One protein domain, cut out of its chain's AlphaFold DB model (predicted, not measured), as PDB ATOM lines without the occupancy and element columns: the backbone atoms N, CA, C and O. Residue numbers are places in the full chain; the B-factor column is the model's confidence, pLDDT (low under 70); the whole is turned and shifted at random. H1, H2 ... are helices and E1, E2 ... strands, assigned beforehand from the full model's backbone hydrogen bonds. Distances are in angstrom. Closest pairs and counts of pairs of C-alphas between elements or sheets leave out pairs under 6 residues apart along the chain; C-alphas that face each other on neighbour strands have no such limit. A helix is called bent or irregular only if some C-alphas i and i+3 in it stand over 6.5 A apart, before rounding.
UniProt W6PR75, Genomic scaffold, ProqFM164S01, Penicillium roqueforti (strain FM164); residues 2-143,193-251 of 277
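AT A GLANCE: This is residues 2 to 143 and 193 to 251 of the 277 residues of an uncharacterized protein of Penicillium roqueforti (strain FM164) (UniProt W6PR75). A small twisted sheet of four strands, E2, E4, E5 and E6, lies towards one end of the domain with the helices H4, H5, H8, H9 and H10 at its borders, each of them only grazing it. The other end is made of H1, the little two-strand pair E1 and E3, H2 and a long loop, residues 14 to 34, that reaches far out; H3, H7 and H8 lie between the two ends. The printed part has 201 residues, with ten named helices and six named strands in the order H1 E1 H2 H3 E2 H4 H5 H6 H7 H8 E3 E4 H9 E5 E6 H10, and its class is mixed, helices and strands. The larger sheet has the order E2 E4 E5 E6 and is mixed, while E1 and E3 are antiparallel. The whole is compact, with a radius of gyration of the C-alphas of 17.8 A, and spans 53 by 41 by 29 A.

IN THESE COORDINATES: H1, residues 2 to 8, begins at C-alpha 2 at (286.984, 149.620, 292.020) and is followed by E1, residues 11 to 13. H2, residues 35 to 45, is 14.8 A long and only just irregular: C-alphas 40 and 43 are 6.53 A apart. H3, residues 48 to 56, is 12.9 A long, and E2 is residues 65 to 68. H4, residues 75 to 89, is the longest helix at 20.7 A and begins at C-alpha 75 at (270.572, 180.203, 309.422). H5 is residues 98 to 101, H6 residues 106 to 109, H7 residues 115 to 121, H8 residues 123 to 126 and E3 residues 138 to 140. After the cut come E4, residues 193 to 197 and 13.5 A long, H9, residues 199 to 204, E5, residues 208 to 212 and 12.8 A, and E6, residues 218 to 223 and 13.7 A. H10, residues 231 to 240, is 14.1 A long and ends at C-alpha 240 at (256.090, 160.544, 277.014).

HOW THE PARTS SIT: In the larger sheet E2 and E4 are parallel at 24 degrees, with N 67 and O 195 2.8 A apart, within hydrogen-bond range. E4 and E5 are antiparallel at 157 degrees, with N 196 and O 208 at 2.7 A. E5 and E6 are a hairpin, antiparallel at 167 degrees, with N 209 and O 222 at 2.8 A. The sheet is only just strongly twisted, its C-alphas lying up to 4.0 A off the best plane. H6 and H7 are only just not on it, with 4 pairs of C-alphas within 10 A each. H5 touches H3, the closest C-alphas being those of His 53 and Trp 100, 4.9 A apart. H1 touches H8, the closest C-alphas being those of Leu 7 and Pro 123, 6.7 A apart. H4 and H9 are close but not clearly touching, about perpendicular at 79 degrees, the closest C-alphas being those of His 81 and Phe 202, 6.1 A apart. H2 and H3 meet only through their link. E1 and E3 are antiparallel at 154 degrees, with N 12 and O 139 at 2.8 A. Every O i to N i+4 pair is within range in H1, H4, H9 and H10, against 4 of 7 in H2, 4 of 5 in H3 and 0 of 3 in H7, where 4 of 4 O i to N i+3 pairs are; H5, H6 and H8 are too short for an O i to N i+4 pair.

THE WHOLE: The two C-alphas farthest apart are those of Gly 26 and Glu 76, at 57.5 A. Residues 144 to 192 are not printed, and C-alphas 143 and 193 are 15.4 A apart across the cut. Of the links that are printed whole, E1 to H2 and H8 to E3 are long. The mean pLDDT of the printed part is 89.1, and residues 59 to 62 and 91 to 93 are under 70.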
ATOM      1  N   LEU A   2     288.235 150.368 292.271       80.69
ATOM      2  CA  LEU A   2     286.984 149.620 292.020       80.69
ATOM      3  C   LEU A   2     285.797 150.470 291.519       80.69
ATOM      4  O   LEU A   2     285.100 150.059 290.601       80.69
ATOM      5  N   VAL A   3     285.576 151.665 292.081       84.50
ATOM      6  CA  VAL A   3     284.481 152.555 291.637       84.50
ATOM      7  C   VAL A   3     284.684 153.007 290.188       84.50
ATOM      8  O   VAL A   3     283.768 152.924 289.384       84.50
ATOM      9  N   THR A   4     285.900 153.429 289.839       86.31
ATOM     10  CA  THR A   4     286.256 153.820 288.467       86.31
ATOM     11  C   THR A   4     286.057 152.666 287.488       86.31
ATOM     12  O   THR A   4     285.447 152.858 286.448       86.31
ATOM     13  N   GLU A   5     286.490 151.454 287.850       89.38
ATOM     14  CA  GLU A   5     286.276 150.263 287.021       89.38
ATOM     15  C   GLU A   5     284.785 150.001 286.783       89.38
ATOM     16  O   GLU A   5     284.388 149.841 285.636       89.38
ATOM     17  N   PHE A   6     283.946 150.039 287.826       89.62
ATOM     18  CA  PHE A   6     282.492 149.879 287.682       89.62
ATOM     19  C   PHE A   6     281.866 150.927 286.753       89.62
ATOM     20  O   PHE A   6     280.975 150.630 285.951       89.62
ATOM     21  N   LEU A   7     282.326 152.170 286.875       91.88
ATOM     22  CA  LEU A   7     281.859 153.290 286.074       91.88
ATOM     23  C   LEU A   7     282.246 153.137 284.590       91.88
ATOM     24  O   LEU A   7     281.496 153.582 283.725       91.88
ATOM     25  N   ASP A   8     283.356 152.475 284.281       93.38
ATOM     26  CA  ASP A   8     283.836 152.295 282.906       93.38
ATOM     27  C   ASP A   8     283.395 150.958 282.274       93.38
ATOM     28  O   ASP A   8     283.677 150.691 281.107       93.38
ATOM     29  N   MET A   9     282.668 150.112 283.013       92.88
ATOM     30  CA  MET A   9     282.112 148.859 282.490       92.88
ATOM     31  C   MET A   9     281.064 149.117 281.410       92.88
ATOM     32  O   MET A   9     280.030 149.695 281.700       92.88
ATOM     33  N   GLU A  10     281.247 148.580 280.205       93.38
ATOM     34  CA  GLU A  10     280.238 148.659 279.132       93.38
ATOM     35  C   GLU A  10     278.919 147.945 279.476       93.38
ATOM     36  O   GLU A  10     277.853 148.316 278.982       93.38
ATOM     37  N   PHE A  11     278.995 146.915 280.323       93.00
ATOM     38  CA  PHE A  11     277.878 146.049 280.687       93.00
ATOM     39  C   PHE A  11     277.843 145.841 282.198       93.00
ATOM     40  O   PHE A  11     278.847 145.426 282.777       93.00
ATOM     41  N   ILE A  12     276.686 146.063 282.816       90.12
ATOM     42  CA  ILE A  12     276.430 145.739 284.223       90.12
ATOM     43  C   ILE A  12     275.819 144.326 284.276       90.12
ATOM     44  O   ILE A  12     274.848 144.072 283.561       90.12
ATOM     45  N   PRO A  13     276.368 143.384 285.061       88.88
ATOM     46  CA  PRO A  13     275.747 142.077 285.268       88.88
ATOM     47  C   PRO A  13     274.346 142.218 285.873       88.88
ATOM     48  O   PRO A  13     274.164 142.992 286.815       88.88
ATOM     49  N   LEU A  14     273.359 141.492 285.335       86.19
ATOM     50  CA  LEU A  14     271.962 141.602 285.777       86.19
ATOM     51  C   LEU A  14     271.808 141.289 287.269       86.19
ATOM     52  O   LEU A  14     271.065 141.961 287.977       86.19
ATOM     53  N   GLU A  15     272.575 140.322 287.771       84.44
ATOM     54  CA  GLU A  15     272.547 139.886 289.167       84.44
ATOM     55  C   GLU A  15     273.051 140.929 290.179       84.44
ATOM     56  O   GLU A  15     273.003 140.694 291.388       84.44
ATOM     57  N   TRP A  16     273.557 142.074 289.704       82.94
ATOM     58  CA  TRP A  16     273.939 143.215 290.543       82.94
ATOM     59  C   TRP A  16     272.858 144.294 290.624       82.94
ATOM     60  O   TRP A  16     272.949 145.147 291.505       82.94
ATOM     61  N   ALA A  17     271.889 144.286 289.706       78.81
ATOM     62  CA  ALA A  17     270.875 145.330 289.574       78.81
ATOM     63  C   ALA A  17     269.465 144.857 289.962       78.81
ATOM     64  O   ALA A  17     268.668 145.675 290.400       78.81
ATOM     65  N   GLU A  18     269.173 143.560 289.831       75.81
ATOM     66  CA  GLU A  18     267.856 142.981 290.121       75.81
ATOM     67  C   GLU A  18     267.768 142.355 291.517       75.81
ATOM     68  O   GLU A  18     268.760 141.869 292.076       75.81
ATOM     69  N   ASP A  19     266.541 142.285 292.044       76.06
ATOM     70  CA  ASP A  19     266.243 141.460 293.214       76.06
ATOM     71  C   ASP A  19     266.587 139.995 292.913       76.06
ATOM     72  O   ASP A  19     266.209 139.430 291.883       76.06
ATOM     73  N   TRP A  20     267.305 139.359 293.834       78.56
ATOM     74  CA  TRP A  20     267.774 137.987 293.692       78.56
ATOM     75  C   TRP A  20     266.631 136.986 293.552       78.56
ATOM     76  O   TRP A  20     266.787 135.988 292.847       78.56
ATOM     77  N   ASP A  21     265.481 137.271 294.167       76.12
ATOM     78  CA  ASP A  21     264.275 136.447 294.036       76.12
ATOM     79  C   ASP A  21     263.599 136.599 292.659       76.12
ATOM     80  O   ASP A  21     262.808 135.741 292.256       76.12
ATOM     81  N   SER A  22     263.941 137.654 291.912       79.56
ATOM     82  CA  SER A  22     263.436 137.945 290.564       79.56
ATOM     83  C   SER A  22     264.382 137.474 289.452       79.56
ATOM     84  O   SER A  22     264.058 137.611 288.270       79.56
ATOM     85  N   LEU A  23     265.535 136.881 289.796       81.56
ATOM     86  CA  LEU A  23     266.512 136.449 288.800       81.56
ATOM     87  C   LEU A  23     265.984 135.304 287.915       81.56
ATOM     88  O   LEU A  23     265.357 134.356 288.402       81.56
ATOM     89  N   PRO A  24     266.283 135.332 286.600       82.31
ATOM     90  CA  PRO A  24     265.962 134.236 285.698       82.31
ATOM     91  C   PRO A  24     266.553 132.894 286.150       82.31
ATOM     92  O   PRO A  24     267.667 132.811 286.670       82.31
ATOM     93  N   ALA A  25     265.834 131.805 285.865       79.31
ATOM     94  CA  ALA A  25     266.293 130.456 286.182       79.31
ATOM     95  C   ALA A  25     267.662 130.153 285.542       79.31
ATOM     96  O   ALA A  25     267.831 130.271 284.328       79.31
ATOM     97  N   GLY A  26     268.616 129.693 286.358       78.69
ATOM     98  CA  GLY A  26     269.982 129.379 285.925       78.69
ATOM     99  C   GLY A  26     271.007 130.486 286.187       78.69
ATOM    100  O   GLY A  26     272.183 130.270 285.903       78.69
ATOM    101  N   ILE A  27     270.584 131.624 286.746       80.31
ATOM    102  CA  ILE A  27     271.478 132.624 287.333       80.31
ATOM    103  C   ILE A  27     271.497 132.413 288.843       80.31
ATOM    104  O   ILE A  27     270.471 132.534 289.508       80.31
ATOM    105  N   ASP A  28     272.672 132.087 289.377       80.06
ATOM    106  CA  ASP A  28     272.862 132.018 290.820       80.06
ATOM    107  C   ASP A  28     273.171 133.426 291.348       80.06
ATOM    108  O   ASP A  28     274.085 134.078 290.827       80.06
ATOM    109  N   PRO A  29     272.460 133.904 292.382       80.06
ATOM    110  CA  PRO A  29     272.783 135.185 292.982       80.06
ATOM    111  C   PRO A  29     274.192 135.151 293.591       80.06
ATOM    112  O   PRO A  29     274.662 134.097 294.051       80.06
ATOM    113  N   PRO A  30     274.879 136.303 293.663       80.75
ATOM    114  CA  PRO A  30     276.115 136.413 294.414       80.75
ATOM    115  C   PRO A  30     275.919 135.950 295.861       80.75
ATOM    116  O   PRO A  30     274.851 136.088 296.457       80.75
ATOM    117  N   ARG A  31     276.980 135.431 296.484       86.19
ATOM    118  CA  ARG A  31     276.930 135.095 297.911       86.19
ATOM    119  C   ARG A  31     276.631 136.361 298.725       86.19
ATOM    120  O   ARG A  31     277.414 137.309 298.686       86.19
ATOM    121  N   ALA A  32     275.584 136.314 299.551       82.44
ATOM    122  CA  ALA A  32     275.312 137.350 300.546       82.44
ATOM    123  C   ALA A  32     276.535 137.608 301.445       82.44
ATOM    124  O   ALA A  32     277.099 136.647 301.992       82.44
ATOM    125  N   PRO A  33     276.954 138.875 301.630       84.56
ATOM    126  CA  PRO A  33     277.982 139.201 302.604       84.56
ATOM    127  C   PRO A  33     277.491 138.852 304.016       84.56
ATOM    128  O   PRO A  33     276.317 139.023 304.347       84.56
ATOM    129  N   THR A  34     278.386 138.343 304.861       90.38
ATOM    130  CA  THR A  34     278.070 138.064 306.266       90.38
ATOM    131  C   THR A  34     277.943 139.367 307.053       90.38
ATOM    132  O   THR A  34     278.459 140.403 306.640       90.38
ATOM    133  N   THR A  35     277.307 139.335 308.228       89.50
ATOM    134  CA  THR A  35     277.239 140.508 309.119       89.50
ATOM    135  C   THR A  35     278.629 141.055 309.453       89.50
ATOM    136  O   THR A  35     278.822 142.263 309.450       89.50
ATOM    137  N   GLU A  36     279.613 140.178 309.668       92.38
ATOM    138  CA  GLU A  36     280.996 140.587 309.927       92.38
ATOM    139  C   GLU A  36     281.612 141.293 308.714       92.38
ATOM    140  O   GLU A  36     282.236 142.339 308.869       92.38
ATOM    141  N   GLU A  37     281.406 140.783 307.498       89.62
ATOM    142  CA  GLU A  37     281.883 141.434 306.269       89.62
ATOM    143  C   GLU A  37     281.181 142.774 306.032       89.62
ATOM    144  O   GLU A  37     281.816 143.750 305.641       89.62
ATOM    145  N   VAL A  38     279.882 142.863 306.322       86.06
ATOM    146  CA  VAL A  38     279.156 144.136 306.274       86.06
ATOM    147  C   VAL A  38     279.766 145.130 307.259       86.06
ATOM    148  O   VAL A  38     280.056 146.261 306.877       86.06
ATOM    149  N   ASP A  39     279.993 144.723 308.505       86.81
ATOM    150  CA  ASP A  39     280.461 145.609 309.570       86.81
ATOM    151  C   ASP A  39     281.927 146.036 309.393       86.81
ATOM    152  O   ASP A  39     282.282 147.166 309.730       86.81
ATOM    153  N   THR A  40     282.779 145.149 308.872       89.12
ATOM    154  CA  THR A  40     284.235 145.360 308.788       89.12
ATOM    155  C   THR A  40     284.717 145.806 307.413       89.12
ATOM    156  O   THR A  40     285.722 146.510 307.330       89.12
ATOM    157  N   ILE A  41     284.019 145.414 306.343       83.75
ATOM    158  CA  ILE A  41     284.371 145.769 304.969       83.75
ATOM    159  C   ILE A  41     283.434 146.869 304.490       83.75
ATOM    160  O   ILE A  41     283.906 147.951 304.192       83.75
ATOM    161  N   LEU A  42     282.117 146.650 304.445       80.94
ATOM    162  CA  LEU A  42     281.218 147.573 303.735       80.94
ATOM    163  C   LEU A  42     280.930 148.874 304.496       80.94
ATOM    164  O   LEU A  42     281.055 149.953 303.918       80.94
ATOM    165  N   ARG A  43     280.565 148.794 305.782       83.31
ATOM    166  CA  ARG A  43     280.155 149.954 306.591       83.31
ATOM    167  C   ARG A  43     281.248 151.036 306.699       83.31
ATOM    168  O   ARG A  43     280.893 152.211 306.659       83.31
ATOM    169  N   PRO A  44     282.555 150.702 306.781       83.06
ATOM    170  CA  PRO A  44     283.619 151.707 306.735       83.06
ATOM    171  C   PRO A  44     283.740 152.460 305.403       83.06
ATOM    172  O   PRO A  44     284.170 153.611 305.412       83.06
ATOM    173  N   TYR A  45     283.391 151.834 304.273       75.19
ATOM    174  CA  TYR A  45     283.469 152.479 302.955       75.19
ATOM    175  C   TYR A  45     282.170 153.180 302.556       75.19
ATOM    176  O   TYR A  45     282.212 154.120 301.766       75.19
ATOM    177  N   ARG A  46     281.019 152.728 303.068       83.75
ATOM    178  CA  ARG A  46     279.710 153.241 302.662       83.75
ATOM    179  C   ARG A  46     278.705 153.199 303.807       83.75
ATOM    180  O   ARG A  46     278.450 152.143 304.387       83.75
ATOM    181  N   SER A  47     278.104 154.351 304.097       86.19
ATOM    182  CA  SER A  47     277.069 154.474 305.124       86.19
ATOM    183  C   SER A  47     275.815 153.671 304.765       86.19
ATOM    184  O   SER A  47     275.538 153.402 303.594       86.19
ATOM    185  N   ASP A  48     275.025 153.315 305.778       84.56
ATOM    186  CA  ASP A  48     273.749 152.611 305.591       84.56
ATOM    187  C   ASP A  48     272.797 153.412 304.688       84.56
ATOM    188  O   ASP A  48     272.156 152.835 303.817       84.56
ATOM    189  N   VAL A  49     272.805 154.744 304.815       87.00
ATOM    190  CA  VAL A  49     272.044 155.672 303.962       87.00
ATOM    191  C   VAL A  49     272.447 155.536 302.491       87.00
ATOM    192  O   VAL A  49     271.594 155.336 301.634       87.00
ATOM    193  N   LEU A  50     273.747 155.572 302.177       89.25
ATOM    194  CA  LEU A  50     274.211 155.439 300.793       89.25
ATOM    195  C   LEU A  50     273.920 154.056 300.205       89.25
ATOM    196  O   LEU A  50     273.671 153.958 299.007       89.25
ATOM    197  N   ARG A  51     273.974 152.995 301.019       85.94
ATOM    198  CA  ARG A  51     273.588 151.643 300.586       85.94
ATOM    199  C   ARG A  51     272.092 151.556 300.299       85.94
ATOM    200  O   ARG A  51     271.701 150.884 299.354       85.94
ATOM    201  N   TRP A  52     271.280 152.259 301.084       85.56
ATOM    202  CA  TRP A  52     269.839 152.323 300.889       85.56
ATOM    203  C   TRP A  52     269.459 153.026 299.582       85.56
ATOM    204  O   TRP A  52     268.695 152.462 298.806       85.56
ATOM    205  N   HIS A  53     270.056 154.186 299.278       88.81
ATOM    206  CA  HIS A  53     269.881 154.831 297.968       88.81
ATOM    207  C   HIS A  53     270.322 153.906 296.821       88.81
ATOM    208  O   HIS A  53     269.576 153.707 295.868       88.81
ATOM    209  N   ALA A  54     271.501 153.280 296.944       87.44
ATOM    210  CA  ALA A  54     272.053 152.376 295.927       87.44
ATOM    211  C   ALA A  54     271.095 151.248 295.540       87.44
ATOM    212  O   ALA A  54     270.930 150.955 294.363       87.44
ATOM    213  N   MET A  55     270.473 150.629 296.546       80.50
ATOM    214  CA  MET A  55     269.601 149.473 296.368       80.50
ATOM    215  C   MET A  55     268.336 149.800 295.567       80.50
ATOM    216  O   MET A  55     267.719 148.889 295.036       80.50
ATOM    217  N   ASN A  56     267.943 151.074 295.492       81.06
ATOM    218  CA  ASN A  56     266.675 151.490 294.893       81.06
ATOM    219  C   ASN A  56     266.837 152.262 293.583       81.06
ATOM    220  O   ASN A  56     265.880 152.353 292.825       81.06
ATOM    221  N   LEU A  57     268.055 152.716 293.266       80.31
ATOM    222  CA  LEU A  57     268.375 153.413 292.013       80.31
ATOM    223  C   LEU A  57     268.145 152.577 290.742       80.31
ATOM    224  O   LEU A  57     268.084 153.148 289.662       80.31
ATOM    225  N   PHE A  58     268.037 151.250 290.860       70.69
ATOM    226  CA  PHE A  58     267.740 150.349 289.739       70.69
ATOM    227  C   PHE A  58     266.298 149.811 289.738       70.69
ATOM    228  O   PHE A  58     265.905 149.156 288.778       70.69
ATOM    229  N   ASN A  59     265.510 150.073 290.791       64.25
ATOM    230  CA  ASN A  59     264.190 149.456 290.978       64.25
ATOM    231  C   ASN A  59     263.036 150.295 290.425       64.25
ATOM    232  O   ASN A  59     261.996 149.740 290.073       64.25
ATOM    233  N   ASP A  60     263.197 151.615 290.367       66.50
ATOM    234  CA  ASP A  60     262.206 152.517 289.791       66.50
ATOM    235  C   ASP A  60     262.794 153.181 288.553       66.50
ATOM    236  O   ASP A  60     263.788 153.904 288.612       66.50
ATOM    237  N   GLN A  61     262.171 152.876 287.422       64.38
ATOM    238  CA  GLN A  61     262.700 153.196 286.106       64.38
ATOM    239  C   GLN A  61     262.275 154.578 285.601       64.38
ATOM    240  O   GLN A  61     262.622 154.971 284.489       64.38
ATOM    241  N   THR A  62     261.497 155.308 286.401       69.12
ATOM    242  CA  THR A  62     260.751 156.479 285.929       69.12
ATOM    243  C   THR A  62     261.139 157.770 286.639       69.12
ATOM    244  O   THR A  62     261.095 158.841 286.028       69.12
ATOM    245  N   CYS A  63     261.603 157.679 287.888       80.81
ATOM    246  CA  CYS A  63     261.975 158.841 288.691       80.81
ATOM    247  C   CYS A  63     263.490 159.130 288.602       80.81
ATOM    248  O   CYS A  63     264.309 158.250 288.873       80.81
ATOM    249  N   PRO A  64     263.919 160.347 288.221       87.75
ATOM    250  CA  PRO A  64     265.329 160.726 288.240       87.75
ATOM    251  C   PRO A  64     265.799 160.998 289.670       87.75
ATOM    252  O   PRO A  64     265.001 161.236 290.568       87.75
ATOM    253  N   ALA A  65     267.110 161.081 289.888       92.56
ATOM    254  CA  ALA A  65     267.619 161.579 291.163       92.56
ATOM    255  C   ALA A  65     267.593 163.120 291.222       92.56
ATOM    256  O   ALA A  65     267.962 163.797 290.257       92.56
ATOM    257  N   LEU A  66     267.248 163.668 292.390       94.94
ATOM    258  CA  LEU A  66     267.429 165.078 292.745       94.94
ATOM    259  C   LEU A  66     268.604 165.205 293.718       94.94
ATOM    260  O   LEU A  66     268.527 164.765 294.863       94.94
ATOM    261  N   LEU A  67     269.697 165.825 293.284       97.31
ATOM    262  CA  LEU A  67     270.911 166.007 294.072       97.31
ATOM    263  C   LEU A  67     271.060 167.453 294.541       97.31
ATOM    264  O   LEU A  67     271.289 168.359 293.739       97.31
ATOM    265  N   ARG A  68     271.019 167.662 295.860       97.88
ATOM    266  CA  ARG A  68     271.391 168.946 296.456       97.88
ATOM    267  C   ARG A  68     272.897 169.002 296.655       97.88
ATOM    268  O   ARG A  68     273.453 168.211 297.412       97.88
ATOM    269  N   THR A  69     273.552 169.961 296.007       97.81
ATOM    270  CA  THR A  69     275.011 170.133 296.119       97.81
ATOM    271  C   THR A  69     275.426 171.347 296.935       97.81
ATOM    272  O   THR A  69     276.597 171.450 297.307       97.81
ATOM    273  N   HIS A  70     274.490 172.250 297.235       97.00
ATOM    274  CA  HIS A  70     274.743 173.473 297.987       97.00
ATOM    275  C   HIS A  70     273.975 173.510 299.312       97.00
ATOM    276  O   HIS A  70     272.771 173.257 299.366       97.00
ATOM    277  N   TYR A  71     274.688 173.872 300.380       96.19
ATOM    278  CA  TYR A  71     274.160 173.986 301.737       96.19
ATOM    279  C   TYR A  71     274.625 175.299 302.362       96.19
ATOM    280  O   TYR A  71     275.823 175.502 302.578       96.19
ATOM    281  N   CYS A  72     273.675 176.184 302.662       92.50
ATOM    282  CA  CYS A  72     273.976 177.456 303.299       92.50
ATOM    283  C   CYS A  72     274.369 177.267 304.775       92.50
ATOM    284  O   CYS A  72     273.854 176.390 305.471       92.50
ATOM    285  N   THR A  73     275.293 178.104 305.250       91.56
ATOM    286  CA  THR A  73     275.712 178.150 306.665       91.56
ATOM    287  C   THR A  73     275.054 179.285 307.446       91.56
ATOM    288  O   THR A  73     275.086 179.267 308.673       91.56
ATOM    289  N   ASP A  74     274.463 180.257 306.749       95.50
ATOM    290  CA  ASP A  74     273.629 181.290 307.356       95.50
ATOM    291  C   ASP A  74     272.252 180.703 307.689       95.50
ATOM    292  O   ASP A  74     271.641 180.062 306.840       95.50
ATOM    293  N   GLU A  75     271.780 180.879 308.923       93.44
ATOM    294  CA  GLU A  75     270.572 180.203 309.422       93.44
ATOM    295  C   GLU A  75     269.284 180.679 308.732       93.44
ATOM    296  O   GLU A  75     268.383 179.872 308.510       93.44
ATOM    297  N   GLU A  76     269.183 181.964 308.373       92.88
ATOM    298  CA  GLU A  76     267.992 182.508 307.707       92.88
ATOM    299  C   GLU A  76     267.925 182.023 306.257       92.88
ATOM    300  O   GLU A  76     266.905 181.486 305.816       92.88
ATOM    301  N   GLU A  77     269.043 182.107 305.535       94.12
ATOM    302  CA  GLU A  77     269.130 181.588 304.170       94.12
ATOM    303  C   GLU A  77     269.011 180.064 304.120       94.12
ATOM    304  O   GLU A  77     268.394 179.524 303.204       94.12
ATOM    305  N   LYS A  78     269.558 179.352 305.107       94.94
ATOM    306  CA  LYS A  78     269.408 177.902 305.214       94.94
ATOM    307  C   LYS A  78     267.942 177.511 305.369       94.94
ATOM    308  O   LYS A  78     267.508 176.616 304.655       94.94
ATOM    309  N   ALA A  79     267.187 178.187 306.238       95.56
ATOM    310  CA  ALA A  79     265.755 177.935 306.379       95.56
ATOM    311  C   ALA A  79     265.023 178.150 305.045       95.56
ATOM    312  O   ALA A  79     264.279 177.277 304.611       95.56
ATOM    313  N   ARG A  80     265.330 179.242 304.330       95.62
ATOM    314  CA  ARG A  80     264.776 179.508 302.991       95.62
ATOM    315  C   ARG A  80     265.130 178.416 301.973       95.62
ATOM    316  O   ARG A  80     264.296 178.047 301.155       95.62
ATOM    317  N   HIS A  81     266.369 177.920 301.981       96.06
ATOM    318  CA  HIS A  81     266.806 176.846 301.076       96.06
ATOM    319  C   HIS A  81     266.137 175.516 301.417       96.06
ATOM    320  O   HIS A  81     265.806 174.755 300.513       96.06
ATOM    321  N   ASP A  82     265.956 175.227 302.703       95.06
ATOM    322  CA  ASP A  82     265.284 174.015 303.159       95.06
ATOM    323  C   ASP A  82     263.784 174.055 302.805       95.06
ATOM    324  O   ASP A  82     263.263 173.051 302.326       95.06
ATOM    325  N   ASP A  83     263.133 175.220 302.910       94.62
ATOM    326  CA  ASP A  83     261.752 175.426 302.450       94.62
ATOM    327  C   ASP A  83     261.618 175.202 300.930       94.62
ATOM    328  O   ASP A  83     260.705 174.503 300.491       94.62
ATOM    329  N   LEU A  84     262.553 175.723 300.121       93.94
ATOM    330  CA  LEU A  84     262.581 175.482 298.666       93.94
ATOM    331  C   LEU A  84     262.798 174.002 298.324       93.94
ATOM    332  O   LEU A  84     262.158 173.476 297.418       93.94
ATOM    333  N   MET A  85     263.685 173.313 299.051       94.62
ATOM    334  CA  MET A  85     263.858 171.869 298.882       94.62
ATOM    335  C   MET A  85     262.562 171.117 299.172       94.62
ATOM    336  O   MET A  85     262.231 170.202 298.427       94.62
ATOM    337  N   SER A  86     261.843 171.483 300.235       92.00
ATOM    338  CA  SER A  86     260.536 170.899 300.532       92.00
ATOM    339  C   SER A  86     259.533 171.174 299.416       92.00
ATOM    340  O   SER A  86     258.872 170.244 298.984       92.00
ATOM    341  N   GLU A  87     259.474 172.390 298.874       90.62
ATOM    342  CA  GLU A  87     258.587 172.713 297.747       90.62
ATOM    343  C   GLU A  87     258.849 171.832 296.515       90.62
ATOM    344  O   GLU A  87     257.906 171.323 295.915       90.62
ATOM    345  N   TRP A  88     260.117 171.600 296.164       90.75
ATOM    346  CA  TRP A  88     260.484 170.747 295.028       90.75
ATOM    347  C   TRP A  88     260.246 169.249 295.268       90.75
ATOM    348  O   TRP A  88     260.085 168.493 294.313       90.75
ATOM    349  N   VAL A  89     260.280 168.799 296.523       88.62
ATOM    350  CA  VAL A  89     260.187 167.374 296.886       88.62
ATOM    351  C   VAL A  89     258.762 166.956 297.235       88.62
ATOM    352  O   VAL A  89     258.363 165.839 296.919       88.62
ATOM    353  N   ASP A  90     257.996 167.845 297.866       82.06
ATOM    354  CA  ASP A  90     256.610 167.599 298.273       82.06
ATOM    355  C   ASP A  90     255.634 167.696 297.081       82.06
ATOM    356  O   ASP A  90     254.437 167.450 297.231       82.06
ATOM    357  N   SER A  91     256.130 168.041 295.888       69.44
ATOM    358  CA  SER A  91     255.399 167.928 294.626       69.44
ATOM    359  C   SER A  91     255.587 166.553 293.968       69.44
ATOM    360  O   SER A  91     256.693 166.007 293.942       69.44
ATOM    361  N   ASP A  92     254.519 166.028 293.357       64.62
ATOM    362  CA  ASP A  92     254.591 164.960 292.342       64.62
ATOM    363  C   ASP A  92     255.670 165.352 291.302       64.62
ATOM    364  O   ASP A  92     255.653 166.502 290.842       64.62
ATOM    365  N   PRO A  93     256.669 164.502 290.987       68.50
ATOM    366  CA  PRO A  93     256.695 163.044 291.157       68.50
ATOM    367  C   PRO A  93     257.683 162.511 292.193       68.50
ATOM    368  O   PRO A  93     258.085 161.355 292.117       68.50
ATOM    369  N   PHE A  94     258.104 163.324 293.162       74.94
ATOM    370  CA  PHE A  94     258.983 162.836 294.223       74.94
ATOM    371  C   PHE A  94     258.225 162.342 295.453       74.94
ATOM    372  O   PHE A  94     258.829 161.660 296.269       74.94
ATOM    373  N   GLU A  95     256.930 162.616 295.618       73.50
ATOM    374  CA  GLU A  95     256.216 162.300 296.867       73.50
ATOM    375  C   GLU A  95     256.346 160.814 297.290       73.50
ATOM    376  O   GLU A  95     256.595 160.520 298.464       73.50
ATOM    377  N   SER A  96     256.251 159.869 296.347       75.81
ATOM    378  CA  SER A  96     256.382 158.426 296.613       75.81
ATOM    379  C   SER A  96     257.828 157.907 296.603       75.81
ATOM    380  O   SER A  96     258.137 156.934 297.300       75.81
ATOM    381  N   GLU A  97     258.732 158.571 295.885       82.25
ATOM    382  CA  GLU A  97     260.101 158.120 295.604       82.25
ATOM    383  C   GLU A  97     261.169 158.922 296.364       82.25
ATOM    384  O   GLU A  97     262.339 158.532 296.394       82.25
ATOM    385  N   ALA A  98     260.794 160.012 297.039       82.62
ATOM    386  CA  ALA A  98     261.707 160.974 297.664       82.62
ATOM    387  C   ALA A  98     262.694 160.308 298.617       82.62
ATOM    388  O   ALA A  98     263.855 160.704 298.714       82.62
ATOM    389  N   TRP A  99     262.243 159.261 299.303       82.62
ATOM    390  CA  TRP A  99     263.038 158.511 300.263       82.62
ATOM    391  C   TRP A  99     264.290 157.851 299.657       82.62
ATOM    392  O   TRP A  99     265.228 157.573 300.407       82.62
ATOM    393  N   TRP A 100     264.337 157.612 298.339       86.19
ATOM    394  CA  TRP A 100     265.540 157.145 297.639       86.19
ATOM    395  C   TRP A 100     266.031 158.111 296.553       86.19
ATOM    396  O   TRP A 100     267.243 158.199 296.350       86.19
ATOM    397  N   ALA A 101     265.140 158.836 295.878       89.62
ATOM    398  CA  ALA A 101     265.486 159.676 294.734       89.62
ATOM    399  C   ALA A 101     266.070 161.040 295.144       89.62
ATOM    400  O   ALA A 101     266.850 161.636 294.398       89.62
ATOM    401  N   VAL A 102     265.752 161.530 296.349       93.38
ATOM    402  CA  VAL A 102     266.231 162.829 296.843       93.38
ATOM    403  C   VAL A 102     267.505 162.652 297.666       93.38
ATOM    404  O   VAL A 102     267.516 162.127 298.781       93.38
ATOM    405  N   LEU A 103     268.610 163.157 297.126       95.25
ATOM    406  CA  LEU A 103     269.941 163.122 297.721       95.25
ATOM    407  C   LEU A 103     270.208 164.444 298.454       95.25
ATOM    408  O   LEU A 103     270.910 165.331 297.963       95.25
ATOM    409  N   ASN A 104     269.611 164.580 299.642       95.25
ATOM    410  CA  ASN A 104     269.661 165.791 300.469       95.25
ATOM    411  C   ASN A 104     270.309 165.520 301.844       95.25
ATOM    412  O   ASN A 104     269.635 165.380 302.861       95.25
ATOM    413  N   ASN A 105     271.641 165.450 301.881       94.38
ATOM    414  CA  ASN A 105     272.433 165.300 303.102       94.38
ATOM    415  C   ASN A 105     273.764 166.062 302.980       94.38
ATOM    416  O   ASN A 105     274.624 165.693 302.181       94.38
ATOM    417  N   ALA A 106     273.952 167.098 303.804       94.56
ATOM    418  CA  ALA A 106     275.120 167.981 303.741       94.56
ATOM    419  C   ALA A 106     276.459 167.267 303.992       94.56
ATOM    420  O   ALA A 106     277.464 167.628 303.384       94.56
ATOM    421  N   ASP A 107     276.480 166.240 304.846       93.06
ATOM    422  CA  ASP A 107     277.704 165.498 305.167       93.06
ATOM    423  C   ASP A 107     278.158 164.602 304.004       93.06
ATOM    424  O   ASP A 107     279.323 164.210 303.935       93.06
ATOM    425  N   LEU A 108     277.238 164.272 303.092       93.19
ATOM    426  CA  LEU A 108     277.483 163.370 301.969       93.19
ATOM    427  C   LEU A 108     277.598 164.102 300.632       93.19
ATOM    428  O   LEU A 108     278.428 163.716 299.816       93.19
ATOM    429  N   PHE A 109     276.773 165.126 300.402       95.94
ATOM    430  CA  PHE A 109     276.517 165.668 299.064       95.94
ATOM    431  C   PHE A 109     276.896 167.141 298.882       95.94
ATOM    432  O   PHE A 109     276.684 167.693 297.807       95.94
ATOM    433  N   ASN A 110     277.492 167.790 299.889       95.94
ATOM    434  CA  ASN A 110     277.947 169.179 299.786       95.94
ATOM    435  C   ASN A 110     279.194 169.314 298.888       95.94
ATOM    436  O   ASN A 110     280.326 169.468 299.353       95.94
ATOM    437  N   PHE A 111     278.982 169.201 297.579       95.12
ATOM    438  CA  PHE A 111     280.024 169.222 296.555       95.12
ATOM    439  C   PHE A 111     280.170 170.578 295.859       95.12
ATOM    440  O   PHE A 111     281.133 170.775 295.116       95.12
ATOM    441  N   GLY A 112     279.238 171.512 296.069       93.81
ATOM    442  CA  GLY A 112     279.182 172.760 295.313       93.81
ATOM    443  C   GLY A 112     279.083 172.494 293.807       93.81
ATOM    444  O   GLY A 112     278.219 171.741 293.358       93.81
ATOM    445  N   SER A 113     279.991 173.086 293.028       93.50
ATOM    446  CA  SER A 113     280.069 172.890 291.572       93.50
ATOM    447  C   SER A 113     280.588 171.507 291.158       93.50
ATOM    448  O   SER A 113     280.355 171.076 290.031       93.50
ATOM    449  N   GLU A 114     281.264 170.782 292.054       96.44
ATOM    450  CA  GLU A 114     281.908 169.493 291.769       96.44
ATOM    451  C   GLU A 114     280.934 168.313 291.910       96.44
ATOM    452  O   GLU A 114     281.266 167.269 292.472       96.44
ATOM    453  N   TRP A 115     279.709 168.462 291.399       95.94
ATOM    454  CA  TRP A 115     278.619 167.488 291.550       95.94
ATOM    455  C   TRP A 115     278.996 166.067 291.100       95.94
ATOM    456  O   TRP A 115     278.509 165.091 291.665       95.94
ATOM    457  N   ARG A 116     279.925 165.930 290.141       96.31
ATOM    458  CA  ARG A 116     280.434 164.633 289.651       96.31
ATOM    459  C   ARG A 116     281.065 163.773 290.745       96.31
ATOM    460  O   ARG A 116     281.129 162.556 290.586       96.31
ATOM    461  N   ARG A 117     281.483 164.372 291.863       95.50
ATOM    462  CA  ARG A 117     281.981 163.643 293.038       95.50
ATOM    463  C   ARG A 117     280.939 162.702 293.640       95.50
ATOM    464  O   ARG A 117     281.320 161.750 294.313       95.50
ATOM    465  N   VAL A 118     279.648 162.888 293.344       95.12
ATOM    466  CA  VAL A 118     278.601 161.944 293.752       95.12
ATOM    467  C   VAL A 118     278.889 160.522 293.257       95.12
ATOM    468  O   VAL A 118     278.666 159.566 293.993       95.12
ATOM    469  N   TYR A 119     279.496 160.363 292.074       94.62
ATOM    470  CA  TYR A 119     279.842 159.046 291.534       94.62
ATOM    471  C   TYR A 119     280.967 158.343 292.303       94.62
ATOM    472  O   TYR A 119     281.125 157.134 292.165       94.62
ATOM    473  N   GLU A 120     281.741 159.057 293.128       92.25
ATOM    474  CA  GLU A 120     282.767 158.449 293.986       92.25
ATOM    475  C   GLU A 120     282.146 157.679 295.161       92.25
ATOM    476  O   GLU A 120     282.760 156.741 295.671       92.25
ATOM    477  N   ILE A 121     280.935 158.068 295.580       91.38
ATOM    478  CA  ILE A 121     280.249 157.527 296.765       91.38
ATOM    479  C   ILE A 121     278.930 156.806 296.444       91.38
ATOM    480  O   ILE A 121     278.463 155.993 297.244       91.38
ATOM    481  N   LEU A 122     278.336 157.098 295.287       92.56
ATOM    482  CA  LEU A 122     277.067 156.561 294.792       92.56
ATOM    483  C   LEU A 122     277.153 156.352 293.262       92.56
ATOM    484  O   LEU A 122     276.472 157.034 292.495       92.56
ATOM    485  N   PRO A 123     278.037 155.454 292.783       91.56
ATOM    486  CA  PRO A 123     278.251 155.232 291.351       91.56
ATOM    487  C   PRO A 123     277.033 154.656 290.615       91.56
ATOM    488  O   PRO A 123     276.953 154.766 289.393       91.56
ATOM    489  N   GLU A 124     276.083 154.063 291.336       90.00
ATOM    490  CA  GLU A 124     274.833 153.518 290.801       90.00
ATOM    491  C   GLU A 124     273.963 154.591 290.132       90.00
ATOM    492  O   GLU A 124     273.207 154.265 289.229       90.00
ATOM    493  N   LEU A 125     274.153 155.877 290.462       90.56
ATOM    494  CA  LEU A 125     273.528 156.999 289.742       90.56
ATOM    495  C   LEU A 125     273.886 157.057 288.252       90.56
ATOM    496  O   LEU A 125     273.210 157.732 287.485       90.56
ATOM    497  N   ALA A 126     274.979 156.411 287.839       90.31
ATOM    498  CA  ALA A 126     275.337 156.284 286.428       90.31
ATOM    499  C   ALA A 126     274.582 155.137 285.729       90.31
ATOM    500  O   ALA A 126     274.874 154.827 284.574       90.31
ATOM    501  N   GLY A 127     273.706 154.427 286.442       86.44
ATOM    502  CA  GLY A 127     272.847 153.388 285.892       86.44
ATOM    503  C   GLY A 127     271.808 153.956 284.923       86.44
ATOM    504  O   GLY A 127     271.422 155.119 285.055       86.44
ATOM    505  N   PRO A 128     271.370 153.171 283.925       86.69
ATOM    506  CA  PRO A 128     270.247 153.566 283.085       86.69
ATOM    507  C   PRO A 128     268.949 153.569 283.902       86.69
ATOM    508  O   PRO A 128     268.745 152.654 284.694       86.69
ATOM    509  N   LEU A 129     268.078 154.557 283.676       81.69
ATOM    510  CA  LEU A 129     266.749 154.606 284.299       81.69
ATOM    511  C   LEU A 129     265.879 153.443 283.821       81.69
ATOM    512  O   LEU A 129     265.310 152.736 284.632       81.69
ATOM    513  N   GLU A 130     265.876 153.153 282.522       78.88
ATOM    514  CA  GLU A 130     265.174 151.997 281.952       78.88
ATOM    515  C   GLU A 130     266.207 150.940 281.519       78.88
ATOM    516  O   GLU A 130     266.683 150.953 280.372       78.88
ATOM    517  N   PRO A 131     266.659 150.062 282.440       81.12
ATOM    518  CA  PRO A 131     267.626 149.028 282.116       81.12
ATOM    519  C   PRO A 131     267.014 148.016 281.148       81.12
ATOM    520  O   PRO A 131     266.077 147.286 281.455       81.12
ATOM    521  N   GLU A 132     267.608 147.928 279.965       84.75
ATOM    522  CA  GLU A 132     267.355 146.838 279.029       84.75
ATOM    523  C   GLU A 132     268.323 145.698 279.308       84.75
ATOM    524  O   GLU A 132     269.491 145.933 279.614       84.75
ATOM    525  N   VAL A 133     267.863 144.460 279.161       87.44
ATOM    526  CA  VAL A 133     268.690 143.271 279.379       87.44
ATOM    527  C   VAL A 133     269.006 142.626 278.035       87.44
ATOM    528  O   VAL A 133     268.109 142.345 277.242       87.44
ATOM    529  N   ASP A 134     270.291 142.405 277.755       87.44
ATOM    530  CA  ASP A 134     270.729 141.708 276.547       87.44
ATOM    531  C   ASP A 134     270.552 140.179 276.646       87.44
ATOM    532  O   ASP A 134     270.317 139.617 277.714       87.44
ATOM    533  N   ASP A 135     270.738 139.471 275.527       85.50
ATOM    534  CA  ASP A 135     270.621 138.002 275.462       85.50
ATOM    535  C   ASP A 135     271.607 137.254 276.382       85.50
ATOM    536  O   ASP A 135     271.508 136.039 276.565       85.50
ATOM    537  N   ARG A 136     272.606 137.959 276.924       86.56
ATOM    538  CA  ARG A 136     273.607 137.432 277.854       86.56
ATOM    539  C   ARG A 136     273.324 137.839 279.296       86.56
ATOM    540  O   ARG A 136     274.201 137.639 280.133       86.56
ATOM    541  N   MET A 137     272.129 138.356 279.581       87.00
ATOM    542  CA  MET A 137     271.691 138.756 280.916       87.00
ATOM    543  C   MET A 137     272.575 139.860 281.497       87.00
ATOM    544  O   MET A 137     273.051 139.785 282.628       87.00
ATOM    545  N   ARG A 138     272.851 140.884 280.685       90.00
ATOM    546  CA  ARG A 138     273.607 142.069 281.095       90.00
ATOM    547  C   ARG A 138     272.889 143.332 280.662       90.00
ATOM    548  O   ARG A 138     272.276 143.368 279.596       90.00
ATOM    549  N   ILE A 139     273.045 144.381 281.452       90.38
ATOM    550  CA  ILE A 139     272.493 145.702 281.184       90.38
ATOM    551  C   ILE A 139     273.556 146.526 280.447       90.38
ATOM    552  O   ILE A 139     274.603 146.827 281.032       90.38
ATOM    553  N   PRO A 140     273.352 146.885 279.168       92.31
ATOM    554  CA  PRO A 140     274.302 147.695 278.432       92.31
ATOM    555  C   PRO A 140     274.214 149.160 278.879       92.31
ATOM    556  O   PRO A 140     273.130 149.730 279.055       92.31
ATOM    557  N   ARG A 141     275.378 149.796 279.029       91.56
ATOM    558  CA  ARG A 141     275.462 151.237 279.292       91.56
ATOM    559  C   ARG A 141     275.188 152.064 278.045       91.56
ATOM    560  O   ARG A 141     274.599 153.125 278.164       91.56
ATOM    561  N   ALA A 142     275.566 151.593 276.863       92.12
ATOM    562  CA  ALA A 142     275.278 152.265 275.599       92.12
ATOM    563  C   ALA A 142     274.120 151.591 274.854       92.12
ATOM    564  O   ALA A 142     273.901 150.387 274.994       92.12
ATOM    565  N   ARG A 143     273.412 152.358 274.019       90.12
ATOM    566  CA  ARG A 143     272.470 151.797 273.040       90.12
ATOM    567  C   ARG A 143     273.208 150.970 271.996       90.12
ATOM    568  O   ARG A 143     274.360 151.265 271.666       90.12
ATOM    569  N   TYR A 193     269.002 160.834 283.661       93.06
ATOM    570  CA  TYR A 193     269.110 162.263 283.882       93.06
ATOM    571  C   TYR A 193     269.133 162.571 285.377       93.06
ATOM    572  O   TYR A 193     268.609 161.822 286.199       93.06
ATOM    573  N   LEU A 194     269.821 163.654 285.719       95.31
ATOM    574  CA  LEU A 194     270.087 164.092 287.082       95.31
ATOM    575  C   LEU A 194     269.620 165.534 287.232       95.31
ATOM    576  O   LEU A 194     269.976 166.389 286.418       95.31
ATOM    577  N   ILE A 195     268.859 165.806 288.285       96.44
ATOM    578  CA  ILE A 195     268.410 167.154 288.623       96.44
ATOM    579  C   ILE A 195     269.288 167.672 289.759       96.44
ATOM    580  O   ILE A 195     269.488 166.978 290.754       96.44
ATOM    581  N   LEU A 196     269.840 168.877 289.623       97.88
ATOM    582  CA  LEU A 196     270.701 169.499 290.623       97.88
ATOM    583  C   LEU A 196     270.014 170.699 291.276       97.88
ATOM    584  O   LEU A 196     269.612 171.652 290.605       97.88
ATOM    585  N   ALA A 197     269.988 170.667 292.606       97.81
ATOM    586  CA  ALA A 197     269.746 171.812 293.472       97.81
ATOM    587  C   ALA A 197     271.101 172.371 293.939       97.81
ATOM    588  O   ALA A 197     271.614 172.040 295.016       97.81
ATOM    589  N   ASP A 198     271.727 173.165 293.074       97.75
ATOM    590  CA  ASP A 198     272.990 173.845 293.353       97.75
ATOM    591  C   ASP A 198     272.770 175.279 293.864       97.75
ATOM    592  O   ASP A 198     271.646 175.713 294.111       97.75
ATOM    593  N   GLU A 199     273.855 176.032 294.057       96.94
ATOM    594  CA  GLU A 199     273.775 177.397 294.595       96.94
ATOM    595  C   GLU A 199     272.885 178.318 293.747       96.94
ATOM    596  O   GLU A 199     272.128 179.121 294.292       96.94
ATOM    597  N   GLU A 200     272.960 178.201 292.421       97.06
ATOM    598  CA  GLU A 200     272.153 179.024 291.523       97.06
ATOM    599  C   GLU A 200     270.674 178.642 291.609       97.06
ATOM    600  O   GLU A 200     269.830 179.532 291.645       97.06
ATOM    601  N   ALA A 201     270.354 177.351 291.758       97.25
ATOM    602  CA  ALA A 201     268.972 176.911 291.939       97.25
ATOM    603  C   ALA A 201     268.312 177.570 293.162       97.25
ATOM    604  O   ALA A 201     267.179 178.031 293.077       97.25
ATOM    605  N   PHE A 202     269.028 177.712 294.281       96.62
ATOM    606  CA  PHE A 202     268.506 178.405 295.470       96.62
ATOM    607  C   PHE A 202     268.446 179.933 295.337       96.62
ATOM    608  O   PHE A 202     267.742 180.617 296.096       96.62
ATOM    609  N   ARG A 203     269.207 180.496 294.396       95.44
ATOM    610  CA  ARG A 203     269.208 181.929 294.099       95.44
ATOM    611  C   ARG A 203     268.061 182.314 293.172       95.44
ATOM    612  O   ARG A 203     267.419 183.329 293.424       95.44
ATOM    613  N   SER A 204     267.825 181.531 292.122       94.75
ATOM    614  CA  SER A 204     266.874 181.863 291.057       94.75
ATOM    615  C   SER A 204     265.585 181.040 291.085       94.75
ATOM    616  O   SER A 204     264.645 181.389 290.383       94.75
ATOM    617  N   GLY A 205     265.534 179.949 291.852       94.19
ATOM    618  CA  GLY A 205     264.473 178.941 291.760       94.19
ATOM    619  C   GLY A 205     264.666 177.948 290.604       94.19
ATOM    620  O   GLY A 205     263.832 177.073 290.404       94.19
ATOM    621  N   SER A 206     265.758 178.060 289.838       95.75
ATOM    622  CA  SER A 206     265.985 177.289 288.609       95.75
ATOM    623  C   SER A 206     266.840 176.047 288.852       95.75
ATOM    624  O   SER A 206     268.077 176.097 288.781       95.75
ATOM    625  N   LEU A 207     266.184 174.911 289.086       96.88
ATOM    626  CA  LEU A 207     266.839 173.602 289.117       96.88
ATOM    627  C   LEU A 207     267.591 173.326 287.810       96.88
ATOM    628  O   LEU A 207     267.183 173.760 286.729       96.88
ATOM    629  N   TYR A 208     268.713 172.616 287.908       97.94
ATOM    630  CA  TYR A 208     269.534 172.284 286.749       97.94
ATOM    631  C   TYR A 208     269.316 170.843 286.313       97.94
ATOM    632  O   TYR A 208     269.498 169.934 287.112       97.94
ATOM    633  N   VAL A 209     268.965 170.623 285.052       97.69
ATOM    634  CA  VAL A 209     268.696 169.290 284.513       97.69
ATOM    635  C   VAL A 209     269.851 168.865 283.620       97.69
ATOM    636  O   VAL A 209     270.234 169.587 282.697       97.69
ATOM    637  N   LEU A 210     270.394 167.682 283.895       97.88
ATOM    638  CA  LEU A 210     271.476 167.055 283.146       97.88
ATOM    639  C   LEU A 210     270.986 165.747 282.533       97.88
ATOM    640  O   LEU A 210     270.699 164.806 283.262       97.88
ATOM    641  N   TYR A 211     270.961 165.655 281.209       97.31
ATOM    642  CA  TYR A 211     270.700 164.417 280.476       97.31
ATOM    643  C   TYR A 211     272.025 163.737 280.145       97.31
ATOM    644  O   TYR A 211     272.910 164.345 279.535       97.31
ATOM    645  N   LEU A 212     272.183 162.489 280.576       96.81
ATOM    646  CA  LEU A 212     273.464 161.797 280.634       96.81
ATOM    647  C   LEU A 212     273.450 160.510 279.804       96.81
ATOM    648  O   LEU A 212     272.479 159.749 279.813       96.81
ATOM    649  N   ASP A 213     274.559 160.232 279.124       95.62
ATOM    650  CA  ASP A 213     274.817 158.907 278.556       95.62
ATOM    651  C   ASP A 213     275.143 157.883 279.667       95.62
ATOM    652  O   ASP A 213     275.280 158.215 280.849       95.62
ATOM    653  N   GLY A 214     275.324 156.615 279.290       92.88
ATOM    654  CA  GLY A 214     275.699 155.563 280.244       92.88
ATOM    655  C   GLY A 214     277.081 155.747 280.883       92.88
ATOM    656  O   GLY A 214     277.396 155.070 281.860       92.88
ATOM    657  N   PHE A 215     277.901 156.666 280.373       95.12
ATOM    658  CA  PHE A 215     279.264 156.949 280.819       95.12
ATOM    659  C   PHE A 215     279.394 158.320 281.503       95.12
ATOM    660  O   PHE A 215     280.510 158.806 281.709       95.12
ATOM    661  N   ARG A 216     278.265 158.905 281.940       95.38
ATOM    662  CA  ARG A 216     278.173 160.168 282.698       95.38
ATOM    663  C   ARG A 216     278.583 161.411 281.896       95.38
ATOM    664  O   ARG A 216     278.854 162.469 282.478       95.38
ATOM    665  N   ASN A 217     278.679 161.307 280.576       97.38
ATOM    666  CA  ASN A 217     278.841 162.459 279.706       97.38
ATOM    667  C   ASN A 217     277.487 163.154 279.548       97.38
ATOM    668  O   ASN A 217     276.455 162.509 279.391       97.38
ATOM    669  N   VAL A 218     277.508 164.484 279.575       98.25
ATOM    670  CA  VAL A 218     276.312 165.304 279.376       98.25
ATOM    671  C   VAL A 218     275.981 165.327 277.891       98.25
ATOM    672  O   VAL A 218     276.772 165.846 277.106       98.25
ATOM    673  N   ILE A 219     274.825 164.775 277.528       98.06
ATOM    674  CA  ILE A 219     274.254 164.867 276.181       98.06
ATOM    675  C   ILE A 219     273.576 166.221 276.013       98.06
ATOM    676  O   ILE A 219     273.838 166.928 275.041       98.06
ATOM    677  N   ARG A 220     272.746 166.599 276.988       98.06
ATOM    678  CA  ARG A 220     272.074 167.895 277.050       98.06
ATOM    679  C   ARG A 220     271.978 168.394 278.477       98.06
ATOM    680  O   ARG A 220     271.892 167.605 279.412       98.06
ATOM    681  N   GLU A 221     271.948 169.705 278.633       98.12
ATOM    682  CA  GLU A 221     271.767 170.351 279.928       98.12
ATOM    683  C   GLU A 221     270.987 171.655 279.802       98.12
ATOM    684  O   GLU A 221     271.059 172.347 278.783       98.12
ATOM    685  N   GLY A 222     270.215 171.991 280.832       97.38
ATOM    686  CA  GLY A 222     269.398 173.199 280.843       97.38
ATOM    687  C   GLY A 222     268.875 173.533 282.232       97.38
ATOM    688  O   GLY A 222     268.726 172.658 283.084       97.38
ATOM    689  N   ARG A 223     268.619 174.818 282.469       97.44
ATOM    690  CA  ARG A 223     267.995 175.312 283.700       97.44
ATOM    691  C   ARG A 223     266.490 175.354 283.522       97.44
ATOM    692  O   ARG A 223     266.008 175.823 282.496       97.44
ATOM    693  N   MET A 224     265.763 174.894 284.528       95.62
ATOM    694  CA  MET A 224     264.320 175.072 284.576       95.62
ATOM    695  C   MET A 224     263.991 176.558 284.721       95.62
ATOM    696  O   MET A 224     264.632 177.276 285.491       95.62
ATOM    697  N   ASP A 225     262.992 177.015 283.979       95.00
ATOM    698  CA  ASP A 225     262.415 178.334 284.155       95.00
ATOM    699  C   ASP A 225     261.274 178.162 285.163       95.00
ATOM    700  O   ASP A 225     260.318 177.462 284.840       95.00
ATOM    701  N   PRO A 226     261.354 178.729 286.377       91.62
ATOM    702  CA  PRO A 226     260.332 178.525 287.400       91.62
ATOM    703  C   PRO A 226     258.963 179.123 287.031       91.62
ATOM    704  O   PRO A 226     257.978 178.824 287.700       91.62
ATOM    705  N   GLU A 227     258.872 179.966 285.993       91.81
ATOM    706  CA  GLU A 227     257.596 180.500 285.499       91.81
ATOM    707  C   GLU A 227     256.917 179.580 284.470       91.81
ATOM    708  O   GLU A 227     255.713 179.711 284.235       91.81
ATOM    709  N   ILE A 228     257.672 178.667 283.847       89.94
ATOM    710  CA  ILE A 228     257.220 177.845 282.708       89.94
ATOM    711  C   ILE A 228     257.286 176.347 283.027       89.94
ATOM    712  O   ILE A 228     256.417 175.583 282.611       89.94
ATOM    713  N   HIS A 229     258.323 175.922 283.742       92.62
ATOM    714  CA  HIS A 229     258.668 174.528 283.981       92.62
ATOM    715  C   HIS A 229     258.395 174.131 285.431       92.62
ATOM    716  O   HIS A 229     258.795 174.818 286.369       92.62
ATOM    717  N   ASP A 230     257.824 172.945 285.606       90.38
ATOM    718  CA  ASP A 230     257.771 172.231 286.877       90.38
ATOM    719  C   ASP A 230     258.384 170.826 286.726       90.38
ATOM    720  O   ASP A 230     258.637 170.349 285.613       90.38
ATOM    721  N   LEU A 231     258.707 170.182 287.851       89.75
ATOM    722  CA  LEU A 231     259.388 168.884 287.855       89.75
ATOM    723  C   LEU A 231     258.546 167.789 287.196       89.75
ATOM    724  O   LEU A 231     259.085 166.987 286.433       89.75
ATOM    725  N   PHE A 232     257.235 167.797 287.437       88.50
ATOM    726  CA  PHE A 232     256.299 166.855 286.837       88.50
ATOM    727  C   PHE A 232     256.307 166.954 285.308       88.50
ATOM    728  O   PHE A 232     256.429 165.946 284.621       88.50
ATOM    729  N   GLY A 233     256.260 168.167 284.760       89.81
ATOM    730  CA  GLY A 233     256.293 168.442 283.328       89.81
ATOM    731  C   GLY A 233     257.612 168.037 282.674       89.81
ATOM    732  O   GLY A 233     257.604 167.455 281.589       89.81
ATOM    733  N   VAL A 234     258.751 168.278 283.334       90.75
ATOM    734  CA  VAL A 234     260.066 167.841 282.831       90.75
ATOM    735  C   VAL A 234     260.161 166.314 282.785       90.75
ATOM    736  O   VAL A 234     260.635 165.756 281.792       90.75
ATOM    737  N   ILE A 235     259.689 165.640 283.833       89.25
ATOM    738  CA  ILE A 235     259.718 164.176 283.949       89.25
ATOM    739  C   ILE A 235     258.717 163.543 282.973       89.25
ATOM    740  O   ILE A 235     259.078 162.636 282.226       89.25
ATOM    741  N   GLY A 236     257.507 164.094 282.863       89.50
ATOM    742  CA  GLY A 236     256.499 163.677 281.889       89.50
ATOM    743  C   GLY A 236     256.968 163.863 280.447       89.50
ATOM    744  O   GLY A 236     256.849 162.948 279.638       89.50
ATOM    745  N   THR A 237     257.609 164.994 280.128       90.25
ATOM    746  CA  THR A 237     258.223 165.218 278.806       90.25
ATOM    747  C   THR A 237     259.285 164.163 278.530       90.25
ATOM    748  O   THR A 237     259.344 163.614 277.427       90.25
ATOM    749  N   TRP A 238     260.106 163.833 279.532       89.44
ATOM    750  CA  TRP A 238     261.091 162.773 279.393       89.44
ATOM    751  C   TRP A 238     260.443 161.408 279.099       89.44
ATOM    752  O   TRP A 238     260.924 160.706 278.211       89.44
ATOM    753  N   MET A 239     259.370 161.041 279.797       86.50
ATOM    754  CA  MET A 239     258.735 159.725 279.664       86.50
ATOM    755  C   MET A 239     257.869 159.579 278.408       86.50
ATOM    756  O   MET A 239     257.821 158.510 277.805       86.50
ATOM    757  N   GLU A 240     257.162 160.635 278.011       87.75
ATOM    758  CA  GLU A 240     256.090 160.544 277.014       87.75
ATOM    759  C   GLU A 240     256.501 161.038 275.621       87.75
ATOM    760  O   GLU A 240     255.773 160.826 274.648       87.75
ATOM    761  N   THR A 241     257.659 161.694 275.498       88.50
ATOM    762  CA  THR A 241     258.075 162.356 274.254       88.50
ATOM    763  C   THR A 241     259.530 162.069 273.874       88.50
ATOM    764  O   THR A 241     260.343 161.598 274.673       88.50
ATOM    765  N   ASN A 242     259.886 162.426 272.635       82.94
ATOM    766  CA  ASN A 242     261.273 162.437 272.157       82.94
ATOM    767  C   ASN A 242     261.994 163.769 272.433       82.94
ATOM    768  O   ASN A 242     263.024 164.053 271.820       82.94
ATOM    769  N   GLU A 243     261.457 164.587 273.336       90.06
ATOM    770  CA  GLU A 243     261.973 165.912 273.648       90.06
ATOM    771  C   GLU A 243     262.763 165.920 274.967       90.06
ATOM    772  O   GLU A 243     262.800 164.953 275.744       90.06
ATOM    773  N   PHE A 244     263.446 167.040 275.174       94.56
ATOM    774  CA  PHE A 244     264.157 167.398 276.396       94.56
ATOM    775  C   PHE A 244     263.513 168.648 276.991       94.56
ATOM    776  O   PHE A 244     262.677 169.277 276.348       94.56
ATOM    777  N   LEU A 245     263.970 169.056 278.176       95.00
ATOM    778  CA  LEU A 245     263.691 170.377 278.732       95.00
ATOM    779  C   LEU A 245     263.827 171.471 277.657       95.00
ATOM    780  O   LEU A 245     264.876 171.575 277.004       95.00
ATOM    781  N   GLU A 246     262.788 172.290 277.497       92.31
ATOM    782  CA  GLU A 246     262.800 173.425 276.575       92.31
ATOM    783  C   GLU A 246     263.947 174.388 276.930       92.31
ATOM    784  O   GLU A 246     264.223 174.668 278.097       92.31
ATOM    785  N   GLY A 247     264.678 174.856 275.915       90.94
ATOM    786  CA  GLY A 247     265.857 175.706 276.113       90.94
ATOM    787  C   GLY A 247     267.120 174.961 276.564       90.94
ATOM    788  O   GLY A 247     268.160 175.594 276.749       90.94
ATOM    789  N   SER A 248     267.079 173.629 276.705       96.06
ATOM    790  CA  SER A 248     268.293 172.835 276.926       96.06
ATOM    791  C   SER A 248     269.264 172.926 275.745       96.06
ATOM    792  O   SER A 248     268.874 172.992 274.576       96.06
ATOM    793  N   THR A 249     270.556 172.898 276.063       97.31
ATOM    794  CA  THR A 249     271.661 172.994 275.103       97.31
ATOM    795  C   THR A 249     272.421 171.676 275.010       97.31
ATOM    796  O   THR A 249     272.458 170.907 275.972       97.31
ATOM    797  N   VAL A 250     273.027 171.407 273.851       98.19
ATOM    798  CA  VAL A 250     273.844 170.204 273.635       98.19
ATOM    799  C   VAL A 250     275.157 170.316 274.405       98.19
ATOM    800  O   VAL A 250     275.880 171.314 274.306       98.19
ATOM    801  N   GLY A 251     275.474 169.266 275.162       97.88
ATOM    802  CA  GLY A 251     276.704 169.174 275.932       97.88
ATOM    803  C   GLY A 251     277.935 169.192 275.027       97.88
ATOM    804  O   GLY A 251     277.929 168.669 273.914       97.88
TER     805      GLY A 251